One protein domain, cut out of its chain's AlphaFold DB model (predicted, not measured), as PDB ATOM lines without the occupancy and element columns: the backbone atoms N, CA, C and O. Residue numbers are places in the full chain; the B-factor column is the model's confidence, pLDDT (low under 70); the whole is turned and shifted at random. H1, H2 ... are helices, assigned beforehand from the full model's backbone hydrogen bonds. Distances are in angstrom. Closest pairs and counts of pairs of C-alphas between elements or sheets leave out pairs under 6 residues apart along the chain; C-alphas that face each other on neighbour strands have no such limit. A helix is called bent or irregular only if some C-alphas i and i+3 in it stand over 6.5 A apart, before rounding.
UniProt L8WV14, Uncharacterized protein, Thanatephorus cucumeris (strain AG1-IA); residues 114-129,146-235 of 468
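What this domain is: This is residues 114 to 129 and 146 to 235 of the 468 residues of an uncharacterized protein of Thanatephorus cucumeris (strain AG1-IA) (UniProt L8WV14). Four helices, H1, H2, H4 and H5, make an up-and-down bundle, each running against the one before it in the chain, and short H3 crosses one end of it; the bundle is loosest at H1, which is kinked, touches H2 and H4 with its residues 157 to 162 alone and is apart from H5. H2 and H4 lie in the middle with H1 on one side of them and H5 on the other, and residues 114 to 129, with no named element, run along the outside. The printed part has 106 residues with five named helices, in the order H1 to H5, and no named strand; its class is all helix. It is compact, with a radius of gyration of the C-alphas of 13.1 A, and spans 38 by 33 by 21 A.

How they stand to each other: The longest helix is H5, residues 213 to 231. It touches H2, residues 166 to 180, at a shallow tilt of 24 degrees, the same way; their closest C-alphas, of Ile 170 and Leu 216, are 5.7 A apart. H5 and H4, residues 193 to 205, form a helical hairpin, opposite ways at 24 degrees, and the C-alphas of Leu 205 and Leu 217 are closest at 5.6 A. H2 and H4 only just touch, with 3 pairs of C-alphas within 8 A and residues 201 to 204 of H4 alone; the closest are those of Lys 169 and Ala 204, 6.6 A apart. Their shallow tilt of 34.6 degrees is only just short of steep. H1, residues 146 to 162, forms a helical hairpin with H2, touching it with residues 157 to 162 alone; the closest C-alphas, of Leu 161 and Lys 169, are 4.4 A apart. H1 also touches H4, with residues 158 to 162 alone, and is apart from H5. H3, residues 185 to 191, touches H5 at residues 230 to 231 alone and is about perpendicular to it, at 84 degrees; the C-alphas of Ser 185 and Val 231 are closest at 5.5 A. Every O i to N i+4 pair is within hydrogen-bond range in H2, H3 and H4, against 9 of 13 in H1 and 13 of 15 in H5.

Where its parts are: H5 measures 26.0 A from first to last C-alpha and ends at C-alpha 231 (39.966, -3.873, 22.691). H1 measures 21.8 A and begins at C-alpha 146 (29.586, -1.072, 9.466). H1 has a kink of 55 degrees near residue 153 and is irregular, with C-alphas 148 and 151 7.4 A apart. H2 measures 20.8 A, H4 17.9 A and H3 10.1 A.

The domain as a whole: The C-alphas farthest apart, of Ala 129 and Asp 211, are 39.8 A apart. Residues 130 to 145 are not printed, and C-alphas 129 and 146 are 21.9 A apart across this cut. The links H1 to H2, H2 to H3 and H3 to H4 are tight, and H4 to H5 is short. Mean pLDDT of the printed part is 89.4, with residues 127 to 129 under 70.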
ATOM      1  N   VAL A 114      45.169 -10.015  -2.692       76.56
ATOM      2  CA  VAL A 114      44.370 -10.427  -1.535       76.56
ATOM      3  C   VAL A 114      45.263 -10.613  -0.311       76.56
ATOM      4  O   VAL A 114      46.222 -11.387  -0.346       76.56
ATOM      5  N   HIS A 115      44.916  -9.964   0.803       78.62
ATOM      6  CA  HIS A 115      45.651 -10.124   2.053       78.62
ATOM      7  C   HIS A 115      45.599 -11.589   2.556       78.62
ATOM      8  O   HIS A 115      44.512 -12.163   2.700       78.62
ATOM      9  N   PRO A 116      46.745 -12.221   2.883       80.12
ATOM     10  CA  PRO A 116      46.810 -13.657   3.154       80.12
ATOM     11  C   PRO A 116      46.058 -14.078   4.421       80.12
ATOM     12  O   PRO A 116      45.601 -15.216   4.488       80.12
ATOM     13  N   GLY A 117      45.898 -13.178   5.395       78.75
ATOM     14  CA  GLY A 117      45.283 -13.463   6.695       78.75
ATOM     15  C   GLY A 117      43.761 -13.304   6.779       78.75
ATOM     16  O   GLY A 117      43.221 -13.533   7.856       78.75
ATOM     17  N   VAL A 118      43.067 -12.915   5.698       82.44
ATOM     18  CA  VAL A 118      41.640 -12.521   5.741       82.44
ATOM     19  C   VAL A 118      40.787 -13.330   4.763       82.44
ATOM     20  O   VAL A 118      41.202 -13.599   3.636       82.44
ATOM     21  N   HIS A 119      39.579 -13.698   5.184       79.25
ATOM     22  CA  HIS A 119      38.522 -14.231   4.326       79.25
ATOM     23  C   HIS A 119      37.832 -13.094   3.569       79.25
ATOM     24  O   HIS A 119      37.253 -12.206   4.190       79.25
ATOM     25  N   LEU A 120      37.863 -13.121   2.235       77.19
ATOM     26  CA  LEU A 120      37.304 -12.050   1.398       77.19
ATOM     27  C   LEU A 120      35.787 -11.881   1.539       77.19
ATOM     28  O   LEU A 120      35.288 -10.764   1.437       77.19
ATOM     29  N   ASP A 121      35.065 -12.975   1.775       74.44
ATOM     30  CA  ASP A 121      33.600 -12.950   1.816       74.44
ATOM     31  C   ASP A 121      33.056 -12.472   3.164       74.44
ATOM     32  O   ASP A 121      31.955 -11.933   3.234       74.44
ATOM     33  N   THR A 122      33.834 -12.635   4.239       76.00
ATOM     34  CA  THR A 122      33.403 -12.310   5.610       76.00
ATOM     35  C   THR A 122      34.200 -11.174   6.251       76.00
ATOM     36  O   THR A 122      33.787 -10.642   7.277       76.00
ATOM     37  N   GLY A 123      35.359 -10.809   5.696       75.12
ATOM     38  CA  GLY A 123      36.296  -9.862   6.310       75.12
ATOM     39  C   GLY A 123      36.930 -10.368   7.611       75.12
ATOM     40  O   GLY A 123      37.526  -9.578   8.339       75.12
ATOM     41  N   ARG A 124      36.788 -11.661   7.937       81.88
ATOM     42  CA  ARG A 124      37.310 -12.273   9.173       81.88
ATOM     43  C   ARG A 124      38.725 -12.800   8.997       81.88
ATOM     44  O   ARG A 124      39.122 -13.173   7.893       81.88
ATOM     45  N   MET A 125      39.466 -12.913  10.094       82.56
ATOM     46  CA  MET A 125      40.757 -13.598  10.099       82.56
ATOM     47  C   MET A 125      40.590 -15.085   9.721       82.56
ATOM     48  O   MET A 125      39.685 -15.761  10.212       82.56
ATOM     49  N   LYS A 126      41.485 -15.619   8.877       76.94
ATOM     50  CA  LYS A 126      41.370 -16.989   8.339       76.94
ATOM     51  C   LYS A 126      41.380 -18.115   9.374       76.94
ATOM     52  O   LYS A 126      40.756 -19.144   9.133       76.94
ATOM     53  N   HIS A 127      42.068 -17.934  10.500       63.81
ATOM     54  CA  HIS A 127      42.245 -18.966  11.530       63.81
ATOM     55  C   HIS A 127      41.328 -18.798  12.747       63.81
ATOM     56  O   HIS A 127      41.494 -19.515  13.730       63.81
ATOM     57  N   ASN A 128      40.359 -17.880  12.697       59.25
ATOM     58  CA  ASN A 128      39.454 -17.682  13.819       59.25
ATOM     59  C   ASN A 128      38.388 -18.789  13.826       59.25
ATOM     60  O   ASN A 128      37.493 -18.808  12.977       59.25
ATOM     61  N   ALA A 129      38.510 -19.750  14.744       52.44
ATOM     62  CA  ALA A 129      37.463 -20.738  14.969       52.44
ATOM     63  C   ALA A 129      36.200 -20.005  15.440       52.44
ATOM     64  O   ALA A 129      36.261 -19.190  16.358       52.44
ATOM     65  N   ILE A 146      28.169  -0.720   9.610       86.00
ATOM     66  CA  ILE A 146      29.586  -1.072   9.466       86.00
ATOM     67  C   ILE A 146      29.840  -2.581   9.376       86.00
ATOM     68  O   ILE A 146      30.789  -2.991   8.714       86.00
ATOM     69  N   GLU A 147      29.006  -3.406  10.010       87.06
ATOM     70  CA  GLU A 147      29.152  -4.863   9.996       87.06
ATOM     71  C   GLU A 147      28.799  -5.435   8.619       87.06
ATOM     72  O   GLU A 147      29.492  -6.313   8.113       87.06
ATOM     73  N   ILE A 148      27.792  -4.859   7.957       86.38
ATOM     74  CA  ILE A 148      27.412  -5.219   6.582       86.38
ATOM     75  C   ILE A 148      28.533  -4.861   5.597       86.38
ATOM     76  O   ILE A 148      28.829  -5.614   4.672       86.38
ATOM     77  N   LEU A 149      29.178  -3.708   5.799       90.06
ATOM     78  CA  LEU A 149      30.284  -3.246   4.955       90.06
ATOM     79  C   LEU A 149      31.629  -3.904   5.304       90.06
ATOM     80  O   LEU A 149      32.591  -3.762   4.548       90.06
ATOM     81  N   TRP A 150      31.711  -4.636   6.417       90.88
ATOM     82  CA  TRP A 150      32.949  -5.198   6.959       90.88
ATOM     83  C   TRP A 150      33.758  -6.024   5.945       90.88
ATOM     84  O   TRP A 150      34.949  -5.739   5.778       90.88
ATOM     85  N   PRO A 151      33.154  -6.963   5.181       89.81
ATOM     86  CA  PRO A 151      33.895  -7.762   4.204       89.81
ATOM     87  C   PRO A 151      34.482  -6.937   3.056       89.81
ATOM     88  O   PRO A 151      35.457  -7.347   2.430       89.81
ATOM     89  N   LEU A 152      33.902  -5.767   2.778       90.00
ATOM     90  CA  LEU A 152      34.355  -4.877   1.715       90.00
ATOM     91  C   LEU A 152      35.432  -3.889   2.190       90.00
ATOM     92  O   LEU A 152      36.229  -3.430   1.376       90.00
ATOM     93  N   ILE A 153      35.462  -3.558   3.486       91.19
ATOM     94  CA  ILE A 153      36.387  -2.567   4.063       91.19
ATOM     95  C   ILE A 153      37.702  -3.208   4.513       91.19
ATOM     96  O   ILE A 153      38.775  -2.667   4.241       91.19
ATOM     97  N   ILE A 154      37.639  -4.349   5.207       92.62
ATOM     98  CA  ILE A 154      38.808  -4.923   5.887       92.62
ATOM     99  C   ILE A 154      39.924  -5.362   4.924       92.62
ATOM    100  O   ILE A 154      41.080  -5.017   5.188       92.62
ATOM    101  N   PRO A 155      39.657  -6.073   3.808       90.25
ATOM    102  CA  PRO A 155      40.738  -6.510   2.925       90.25
ATOM    103  C   PRO A 155      41.516  -5.346   2.277       90.25
ATOM    104  O   PRO A 155      42.750  -5.364   2.353       90.25
ATOM    105  N   PRO A 156      40.866  -4.306   1.705       91.25
ATOM    106  CA  PRO A 156      41.579  -3.124   1.213       91.25
ATOM    107  C   PRO A 156      42.350  -2.383   2.310       91.25
ATOM    108  O   PRO A 156      43.486  -1.969   2.088       91.25
ATOM    109  N   LEU A 157      41.767  -2.257   3.508       93.88
ATOM    110  CA  LEU A 157      42.409  -1.601   4.648       93.88
ATOM    111  C   LEU A 157      43.721  -2.286   5.045       93.88
ATOM    112  O   LEU A 157      44.751  -1.625   5.158       93.88
ATOM    113  N   LEU A 158      43.690  -3.607   5.240       93.06
ATOM    114  CA  LEU A 158      44.883  -4.364   5.622       93.06
ATOM    115  C   LEU A 158      45.925  -4.371   4.503       93.06
ATOM    116  O   LEU A 158      47.112  -4.262   4.782       93.06
ATOM    117  N   THR A 159      45.492  -4.391   3.239       91.56
ATOM    118  CA  THR A 159      46.414  -4.253   2.102       91.56
ATOM    119  C   THR A 159      47.157  -2.915   2.134       91.56
ATOM    120  O   THR A 159      48.366  -2.891   1.937       91.56
ATOM    121  N   LEU A 160      46.466  -1.809   2.438       91.19
ATOM    122  CA  LEU A 160      47.097  -0.491   2.586       91.19
ATOM    123  C   LEU A 160      48.050  -0.427   3.788       91.19
ATOM    124  O   LEU A 160      49.151   0.107   3.672       91.19
ATOM    125  N   LEU A 161      47.643  -0.974   4.936       92.88
ATOM    126  CA  LEU A 161      48.474  -1.014   6.145       92.88
ATOM    127  C   LEU A 161      49.743  -1.857   5.967       92.88
ATOM    128  O   LEU A 161      50.797  -1.507   6.507       92.88
ATOM    129  N   ASP A 162      49.658  -2.947   5.206       91.19
ATOM    130  CA  ASP A 162      50.765  -3.873   4.965       91.19
ATOM    131  C   ASP A 162      51.559  -3.564   3.689       91.19
ATOM    132  O   ASP A 162      52.558  -4.228   3.417       91.19
ATOM    133  N   ASP A 163      51.222  -2.486   2.974       90.88
ATOM    134  CA  ASP A 163      51.932  -2.055   1.768       90.88
ATOM    135  C   ASP A 163      53.411  -1.740   2.051       90.88
ATOM    136  O   ASP A 163      53.772  -1.275   3.133       90.88
ATOM    137  N   TYR A 164      54.294  -1.975   1.083       88.25
ATOM    138  CA  TYR A 164      55.724  -1.694   1.238       88.25
ATOM    139  C   TYR A 164      56.038  -0.186   1.267       88.25
ATOM    140  O   TYR A 164      57.031   0.222   1.875       88.25
ATOM    141  N   LYS A 165      55.210   0.655   0.635       88.75
ATOM    142  CA  LYS A 165      55.350   2.116   0.619       88.75
ATOM    143  C   LYS A 165      54.763   2.729   1.883       88.75
ATOM    144  O   LYS A 165      53.584   2.564   2.198       88.75
ATOM    145  N   SER A 166      55.567   3.545   2.559       89.44
ATOM    146  CA  SER A 166      55.172   4.272   3.771       89.44
ATOM    147  C   SER A 166      53.953   5.178   3.569       89.44
ATOM    148  O   SER A 166      53.107   5.265   4.453       89.44
ATOM    149  N   THR A 167      53.811   5.809   2.401       87.56
ATOM    150  CA  THR A 167      52.691   6.717   2.094       87.56
ATOM    151  C   THR A 167      51.334   6.013   2.106       87.56
ATOM    152  O   THR A 167      50.351   6.580   2.583       87.56
ATOM    153  N   TYR A 168      51.265   4.769   1.624       89.38
ATOM    154  CA  TYR A 168      50.039   3.972   1.671       89.38
ATOM    155  C   TYR A 168      49.776   3.421   3.070       89.38
ATOM    156  O   TYR A 168      48.623   3.442   3.504       89.38
ATOM    157  N   LYS A 169      50.829   3.073   3.824       93.12
ATOM    158  CA  LYS A 169      50.689   2.734   5.246       93.12
ATOM    159  C   LYS A 169      50.063   3.874   6.047       93.12
ATOM    160  O   LYS A 169      49.140   3.614   6.810       93.12
ATOM    161  N   ILE A 170      50.504   5.123   5.849       92.38
ATOM    162  CA  ILE A 170      49.932   6.301   6.535       92.38
ATOM    163  C   ILE A 170      48.424   6.396   6.267       92.38
ATOM    164  O   ILE A 170      47.645   6.470   7.215       92.38
ATOM    165  N   ARG A 171      47.992   6.278   5.003       91.44
ATOM    166  CA  ARG A 171      46.557   6.251   4.659       91.44
ATOM    167  C   ARG A 171      45.830   5.071   5.306       91.44
ATOM    168  O   ARG A 171      44.723   5.231   5.807       91.44
ATOM    169  N   GLY A 172      46.452   3.892   5.332       94.44
ATOM    170  CA  GLY A 172      45.918   2.726   6.036       94.44
ATOM    171  C   GLY A 172      45.689   3.004   7.525       94.44
ATOM    172  O   GLY A 172      44.641   2.652   8.068       94.44
ATOM    173  N   VAL A 173      46.618   3.698   8.184       96.62
ATOM    174  CA  VAL A 173      46.489   4.108   9.590       96.62
ATOM    175  C   VAL A 173      45.354   5.123   9.767       96.62
ATOM    176  O   VAL A 173      44.558   4.987  10.695       96.62
ATOM    177  N   GLU A 174      45.224   6.108   8.878       94.19
ATOM    178  CA  GLU A 174      44.132   7.096   8.917       94.19
ATOM    179  C   GLU A 174      42.756   6.433   8.785       94.19
ATOM    180  O   GLU A 174      41.849   6.706   9.579       94.19
ATOM    181  N   VAL A 175      42.611   5.512   7.825       94.12
ATOM    182  CA  VAL A 175      41.381   4.733   7.638       94.12
ATOM    183  C   VAL A 175      41.122   3.840   8.851       94.12
ATOM    184  O   VAL A 175      39.982   3.748   9.300       94.12
ATOM    185  N   THR A 176      42.163   3.247   9.443       97.25
ATOM    186  CA  THR A 176      42.034   2.469  10.686       97.25
ATOM    187  C   THR A 176      41.508   3.340  11.816       97.25
ATOM    188  O   THR A 176      40.546   2.971  12.478       97.25
ATOM    189  N   ASN A 177      42.059   4.536  12.006       96.25
ATOM    190  CA  ASN A 177      41.590   5.456  13.037       96.25
ATOM    191  C   ASN A 177      40.118   5.864  12.822       96.25
ATOM    192  O   ASN A 177      39.352   5.982  13.778       96.25
ATOM    193  N   ALA A 178      39.689   6.042  11.567       93.56
ATOM    194  CA  ALA A 178      38.283   6.274  11.238       93.56
ATOM    195  C   ALA A 178      37.400   5.043  11.525       93.56
ATOM    196  O   ALA A 178      36.297   5.197  12.054       93.56
ATOM    197  N   LEU A 179      37.895   3.836  11.232       94.50
ATOM    198  CA  LEU A 179      37.221   2.571  11.522       94.50
ATOM    199  C   LEU A 179      37.020   2.386  13.032       94.50
ATOM    200  O   LEU A 179      35.900   2.117  13.455       94.50
ATOM    201  N   LEU A 180      38.058   2.589  13.851       94.94
ATOM    202  CA  LEU A 180      38.003   2.392  15.309       94.94
ATOM    203  C   LEU A 180      37.003   3.323  16.007       94.94
ATOM    204  O   LEU A 180      36.453   2.966  17.042       94.94
ATOM    205  N   LYS A 181      36.709   4.494  15.428       93.12
ATOM    206  CA  LYS A 181      35.669   5.406  15.939       93.12
ATOM    207  C   LYS A 181      34.243   4.895  15.717       93.12
ATOM    208  O   LYS A 181      33.316   5.402  16.343       93.12
ATOM    209  N   LYS A 182      34.048   3.959  14.785       90.38
ATOM    210  CA  LYS A 182      32.730   3.473  14.341       90.38
ATOM    211  C   LYS A 182      32.506   1.994  14.667       90.38
ATOM    212  O   LYS A 182      31.363   1.583  14.853       90.38
ATOM    213  N   ALA A 183      33.572   1.201  14.698       90.25
ATOM    214  CA  ALA A 183      33.518  -0.234  14.919       90.25
ATOM    215  C   ALA A 183      33.393  -0.546  16.419       90.25
ATOM    216  O   ALA A 183      34.231  -0.097  17.203       90.25
ATOM    217  N   PRO A 184      32.386  -1.330  16.844       90.50
ATOM    218  CA  PRO A 184      32.306  -1.771  18.228       90.50
ATOM    219  C   PRO A 184      33.428  -2.772  18.536       90.50
ATOM    220  O   PRO A 184      33.805  -3.585  17.688       90.50
ATOM    221  N   SER A 185      33.933  -2.753  19.772       90.12
ATOM    222  CA  SER A 185      35.009  -3.653  20.217       90.12
ATOM    223  C   SER A 185      34.655  -5.134  20.043       90.12
ATOM    224  O   SER A 185      35.506  -5.931  19.655       90.12
ATOM    225  N   SER A 186      33.385  -5.501  20.238       88.00
ATOM    226  CA  SER A 186      32.887  -6.865  20.023       88.00
ATOM    227  C   SER A 186      33.038  -7.343  18.576       88.00
ATOM    228  O   SER A 186      33.341  -8.515  18.351       88.00
ATOM    229  N   LEU A 187      32.865  -6.457  17.589       89.19
ATOM    230  CA  LEU A 187      33.022  -6.801  16.175       89.19
ATOM    231  C   LEU A 187      34.492  -7.065  15.836       89.19
ATOM    232  O   LEU A 187      34.790  -8.035  15.142       89.19
ATOM    233  N   LEU A 188      35.407  -6.252  16.368       91.44
ATOM    234  CA  LEU A 188      36.850  -6.440  16.186       91.44
ATOM    235  C   LEU A 188      37.309  -7.800  16.733       91.44
ATOM    236  O   LEU A 188      37.877  -8.588  15.979       91.44
ATOM    237  N   HIS A 189      36.954  -8.101  17.987       88.44
ATOM    238  CA  HIS A 189      37.266  -9.368  18.661       88.44
ATOM    239  C   HIS A 189      36.686 -10.583  17.932       88.44
ATOM    240  O   HIS A 189      37.391 -11.531  17.591       88.44
ATOM    241  N   ARG A 190      35.381 -10.562  17.634       84.06
ATOM    242  CA  ARG A 190      34.694 -11.705  17.010       84.06
ATOM    243  C   ARG A 190      35.203 -12.001  15.603       84.06
ATOM    244  O   ARG A 190      35.180 -13.150  15.169       84.06
ATOM    245  N   THR A 191      35.638 -10.979  14.873       87.94
ATOM    246  CA  THR A 191      36.185 -11.152  13.522       87.94
ATOM    247  C   THR A 191      37.680 -11.477  13.529       87.94
ATOM    248  O   THR A 191      38.197 -11.915  12.500       87.94
ATOM    249  N   GLY A 192      38.362 -11.337  14.675       87.94
ATOM    250  CA  GLY A 192      39.817 -11.469  14.814       87.94
ATOM    251  C   GLY A 192      40.586 -10.341  14.119       87.94
ATOM    252  O   GLY A 192      41.756 -10.491  13.777       87.94
ATOM    253  N   VAL A 193      39.920  -9.231  13.798       92.19
ATOM    254  CA  VAL A 193      40.542  -8.115  13.072       92.19
ATOM    255  C   VAL A 193      41.420  -7.280  13.997       92.19
ATOM    256  O   VAL A 193      42.403  -6.713  13.536       92.19
ATOM    257  N   ASP A 194      41.126  -7.240  15.292       94.00
ATOM    258  CA  ASP A 194      41.984  -6.619  16.302       94.00
ATOM    259  C   ASP A 194      43.423  -7.159  16.273       94.00
ATOM    260  O   ASP A 194      44.370  -6.376  16.205       94.00
ATOM    261  N   GLU A 195      43.607  -8.481  16.247       93.56
ATOM    262  CA  GLU A 195      44.937  -9.098  16.181       93.56
ATOM    263  C   GLU A 195      45.670  -8.769  14.875       93.56
ATOM    264  O   GLU A 195      46.875  -8.488  14.890       93.56
ATOM    265  N   LEU A 196      44.947  -8.757  13.748       94.12
ATOM    266  CA  LEU A 196      45.500  -8.347  12.455       94.12
ATOM    267  C   LEU A 196      45.928  -6.878  12.484       94.12
ATOM    268  O   LEU A 196      47.050  -6.569  12.096       94.12
ATOM    269  N   LEU A 197      45.084  -5.987  13.007       96.62
ATOM    270  CA  LEU A 197      45.400  -4.568  13.131       96.62
ATOM    271  C   LEU A 197      46.597  -4.337  14.058       96.62
ATOM    272  O   LEU A 197      47.479  -3.560  13.705       96.62
ATOM    273  N   PHE A 198      46.696  -5.039  15.195       96.75
ATOM    274  CA  PHE A 198      47.884  -4.959  16.051       96.75
ATOM    275  C   PHE A 198      49.154  -5.353  15.295       96.75
ATOM    276  O   PHE A 198      50.169  -4.664  15.408       96.75
ATOM    277  N   LYS A 199      49.103  -6.440  14.516       94.94
ATOM    278  CA  LYS A 199      50.240  -6.913  13.723       94.94
ATOM    279  C   LYS A 199      50.636  -5.900  12.645       94.94
ATOM    280  O   LYS A 199      51.808  -5.529  12.579       94.94
ATOM    281  N   SER A 200      49.684  -5.432  11.842       95.50
ATOM    282  CA  SER A 200      49.950  -4.509  10.735       95.50
ATOM    283  C   SER A 200      50.387  -3.124  11.234       95.50
ATOM    284  O   SER A 200      51.357  -2.563  10.723       95.50
ATOM    285  N   LEU A 201      49.770  -2.591  12.301       96.81
ATOM    286  CA  LEU A 201      50.187  -1.323  12.922       96.81
ATOM    287  C   LEU A 201      51.583  -1.418  13.547       96.81
ATOM    288  O   LEU A 201      52.371  -0.483  13.424       96.81
ATOM    289  N   ARG A 202      51.931  -2.546  14.178       95.06
ATOM    290  CA  ARG A 202      53.299  -2.786  14.664       95.06
ATOM    291  C   ARG A 202      54.299  -2.824  13.514       95.06
ATOM    292  O   ARG A 202      55.335  -2.173  13.602       95.06
ATOM    293  N   GLY A 203      53.973  -3.527  12.428       92.69
ATOM    294  CA  GLY A 203      54.802  -3.553  11.222       92.69
ATOM    295  C   GLY A 203      55.000  -2.157  10.621       92.69
ATOM    296  O   GLY A 203      56.101  -1.813  10.197       92.69
ATOM    297  N   ALA A 204      53.965  -1.315  10.649       93.19
ATOM    298  CA  ALA A 204      54.064   0.085  10.250       93.19
ATOM    299  C   ALA A 204      54.996   0.890  11.172       93.19
ATOM    300  O   ALA A 204      55.860   1.612  10.688       93.19
ATOM    301  N   LEU A 205      54.879   0.717  12.491       93.12
ATOM    302  CA  LEU A 205      55.735   1.370  13.486       93.12
ATOM    303  C   LEU A 205      57.215   0.952  13.391       93.12
ATOM    304  O   LEU A 205      58.097   1.738  13.725       93.12
ATOM    305  N   GLN A 206      57.493  -0.266  12.924       90.69
ATOM    306  CA  GLN A 206      58.850  -0.780  12.703       90.69
ATOM    307  C   GLN A 206      59.469  -0.320  11.373       90.69
ATOM    308  O   GLN A 206      60.671  -0.496  11.162       90.69
ATOM    309  N   ASN A 207      58.691   0.300  10.478       85.88
ATOM    310  CA  ASN A 207      59.189   0.822   9.207       85.88
ATOM    311  C   ASN A 207      59.912   2.164   9.405       85.88
ATOM    312  O   ASN A 207      59.371   3.230   9.119       85.88
ATOM    313  N   LEU A 208      61.143   2.098   9.917       81.06
ATOM    314  CA  LEU A 208      61.941   3.267  10.301       81.06
ATOM    315  C   LEU A 208      62.896   3.758   9.208       81.06
ATOM    316  O   LEU A 208      63.482   4.834   9.330       81.06
ATOM    317  N   THR A 209      63.021   3.028   8.102       80.50
ATOM    318  CA  THR A 209      63.978   3.337   7.028       80.50
ATOM    319  C   THR A 209      63.433   4.285   5.964       80.50
ATOM    320  O   THR A 209      64.208   4.804   5.170       80.50
ATOM    321  N   SER A 210      62.120   4.522   5.925       83.00
ATOM    322  CA  SER A 210      61.486   5.395   4.931       83.00
ATOM    323  C   SER A 210      61.655   6.890   5.236       83.00
ATOM    324  O   SER A 210      61.830   7.292   6.388       83.00
ATOM    325  N   ASP A 211      61.541   7.750   4.228       84.25
ATOM    326  CA  ASP A 211      61.548   9.203   4.458       84.25
ATOM    327  C   ASP A 211      60.338   9.641   5.297       84.25
ATOM    328  O   ASP A 211      60.461  10.491   6.174       84.25
ATOM    329  N   SER A 212      59.191   8.977   5.121       87.25
ATOM    330  CA  SER A 212      57.962   9.231   5.886       87.25
ATOM    331  C   SER A 212      57.931   8.556   7.264       87.25
ATOM    332  O   SER A 212      56.899   8.603   7.928       87.25
ATOM    333  N   SER A 213      59.018   7.922   7.719       88.81
ATOM    334  CA  SER A 213      59.056   7.235   9.022       88.81
ATOM    335  C   SER A 213      58.656   8.126  10.207       88.81
ATOM    336  O   SER A 213      57.912   7.640  11.060       88.81
ATOM    337  N   PRO A 214      59.081   9.408  10.292       91.94
ATOM    338  CA  PRO A 214      58.650  10.282  11.382       91.94
ATOM    339  C   PRO A 214      57.128  10.478  11.406       91.94
ATOM    340  O   PRO A 214      56.500  10.344  12.452       91.94
ATOM    341  N   GLU A 215      56.527  10.739  10.244       93.19
ATOM    342  CA  GLU A 215      55.078  10.907  10.094       93.19
ATOM    343  C   GLU A 215      54.334   9.606  10.414       93.19
ATOM    344  O   GLU A 215      53.359   9.609  11.164       93.19
ATOM    345  N   LEU A 216      54.839   8.472   9.920       93.19
ATOM    346  CA  LEU A 216      54.250   7.164  10.173       93.19
ATOM    347  C   LEU A 216      54.260   6.813  11.666       93.19
ATOM    348  O   LEU A 216      53.241   6.355  12.177       93.19
ATOM    349  N   LEU A 217      55.355   7.081  12.387       92.94
ATOM    350  CA  LEU A 217      55.422   6.917  13.845       92.94
ATOM    351  C   LEU A 217      54.385   7.789  14.562       92.94
ATOM    352  O   LEU A 217      53.650   7.294  15.421       92.94
ATOM    353  N   CYS A 218      54.316   9.073  14.202       92.88
ATOM    354  CA  CYS A 218      53.407  10.040  14.814       92.88
ATOM    355  C   CYS A 218      51.929   9.698  14.582       92.88
ATOM    356  O   CYS A 218      51.110   9.951  15.464       92.88
ATOM    357  N   THR A 219      51.584   9.092  13.445       94.81
ATOM    358  CA  THR A 219      50.198   8.733  13.106       94.81
ATOM    359  C   THR A 219      49.828   7.334  13.610       94.81
ATOM    360  O   THR A 219      48.735   7.131  14.143       94.81
ATOM    361  N   ALA A 220      50.734   6.357  13.498       96.69
ATOM    362  CA  ALA A 220      50.467   4.965  13.869       96.69
ATOM    363  C   ALA A 220      50.477   4.732  15.381       96.69
ATOM    364  O   ALA A 220      49.681   3.928  15.863       96.69
ATOM    365  N   MET A 221      51.319   5.441  16.146       97.00
ATOM    366  CA  MET A 221      51.408   5.222  17.594       97.00
ATOM    367  C   MET A 221      50.091   5.559  18.321       97.00
ATOM    368  O   MET A 221      49.581   4.692  19.034       97.00
ATOM    369  N   PRO A 222      49.464   6.738  18.120       97.56
ATOM    370  CA  PRO A 222      48.156   7.029  18.712       97.56
ATOM    371  C   PRO A 222      47.065   6.054  18.258       97.56
ATOM    372  O   PRO A 222      46.214   5.666  19.059       97.56
ATOM    373  N   CYS A 223      47.096   5.629  16.989       97.94
ATOM    374  CA  CYS A 223      46.136   4.665  16.453       97.94
ATOM    375  C   CYS A 223      46.267   3.300  17.150       97.94
ATOM    376  O   CYS A 223      45.264   2.734  17.586       97.94
ATOM    377  N   TYR A 224      47.498   2.816  17.349       98.19
ATOM    378  CA  TYR A 224      47.764   1.588  18.097       98.19
ATOM    379  C   TYR A 224      47.266   1.698  19.543       98.19
ATOM    380  O   TYR A 224      46.597   0.790  20.025       98.19
ATOM    381  N   LEU A 225      47.541   2.807  20.238       97.75
ATOM    382  CA  LEU A 225      47.060   3.013  21.610       97.75
ATOM    383  C   LEU A 225      45.527   3.059  21.685       97.75
ATOM    384  O   LEU A 225      44.947   2.437  22.570       97.75
ATOM    385  N   THR A 226      44.873   3.694  20.709       97.50
ATOM    386  CA  THR A 226      43.404   3.708  20.593       97.50
ATOM    387  C   THR A 226      42.844   2.293  20.437       97.50
ATOM    388  O   THR A 226      41.839   1.952  21.058       97.50
ATOM    389  N   LEU A 227      43.508   1.442  19.650       97.56
ATOM    390  CA  LEU A 227      43.132   0.035  19.514       97.56
ATOM    391  C   LEU A 227      43.292  -0.720  20.842       97.56
ATOM    392  O   LEU A 227      42.394  -1.470  21.217       97.56
ATOM    393  N   VAL A 228      44.388  -0.494  21.582       97.25
ATOM    394  CA  VAL A 228      44.583  -1.081  22.923       97.25
ATOM    395  C   VAL A 228      43.453  -0.662  23.869       97.25
ATOM    396  O   VAL A 228      42.882  -1.518  24.537       97.25
ATOM    397  N   ASP A 229      43.107   0.625  23.919       95.50
ATOM    398  CA  ASP A 229      42.041   1.142  24.789       95.50
ATOM    399  C   ASP A 229      40.662   0.567  24.431       95.50
ATOM    400  O   ASP A 229      39.872   0.249  25.319       95.50
ATOM    401  N   LEU A 230      40.381   0.394  23.137       95.19
ATOM    402  CA  LEU A 230      39.101  -0.120  22.654       95.19
ATOM    403  C   LEU A 230      38.931  -1.627  22.903       95.19
ATOM    404  O   LEU A 230      37.837  -2.086  23.233       95.19
ATOM    405  N   VAL A 231      39.999  -2.401  22.707       95.00
ATOM    406  CA  VAL A 231      39.966  -3.873  22.691       95.00
ATOM    407  C   VAL A 231      40.295  -4.460  24.066       95.00
ATOM    408  O   VAL A 231      39.762  -5.512  24.413       95.00
ATOM    409  N   LEU A 232      41.107  -3.771  24.877       94.06
ATOM    410  CA  LEU A 232      41.606  -4.243  26.175       94.06
ATOM    411  C   LEU A 232      41.311  -3.252  27.330       94.06
ATOM    412  O   LEU A 232      42.231  -2.901  28.074       94.06
ATOM    413  N   PRO A 233      40.059  -2.781  27.524       91.00
ATOM    414  CA  PRO A 233      39.756  -1.772  28.543       91.00
ATOM    415  C   PRO A 233      39.900  -2.286  29.985       91.00
ATOM    416  O   PRO A 233      40.228  -1.507  30.871       91.00
ATOM    417  N   ASN A 234      39.669  -3.584  30.217       90.50
ATOM    418  CA  ASN A 234      39.682  -4.208  31.550       90.50
ATOM    419  C   ASN A 234      40.667  -5.390  31.649       90.50
ATOM    420  O   ASN A 234      40.574  -6.197  32.571       90.50
ATOM    421  N   ASP A 235      41.569  -5.532  30.677       91.94
ATOM    422  CA  ASP A 235      42.550  -6.620  30.628       91.94
ATOM    423  C   ASP A 235      43.953  -6.062  30.858       91.94
ATOM    424  O   ASP A 235      44.720  -5.826  29.921       91.94
TER     425      ASP A 235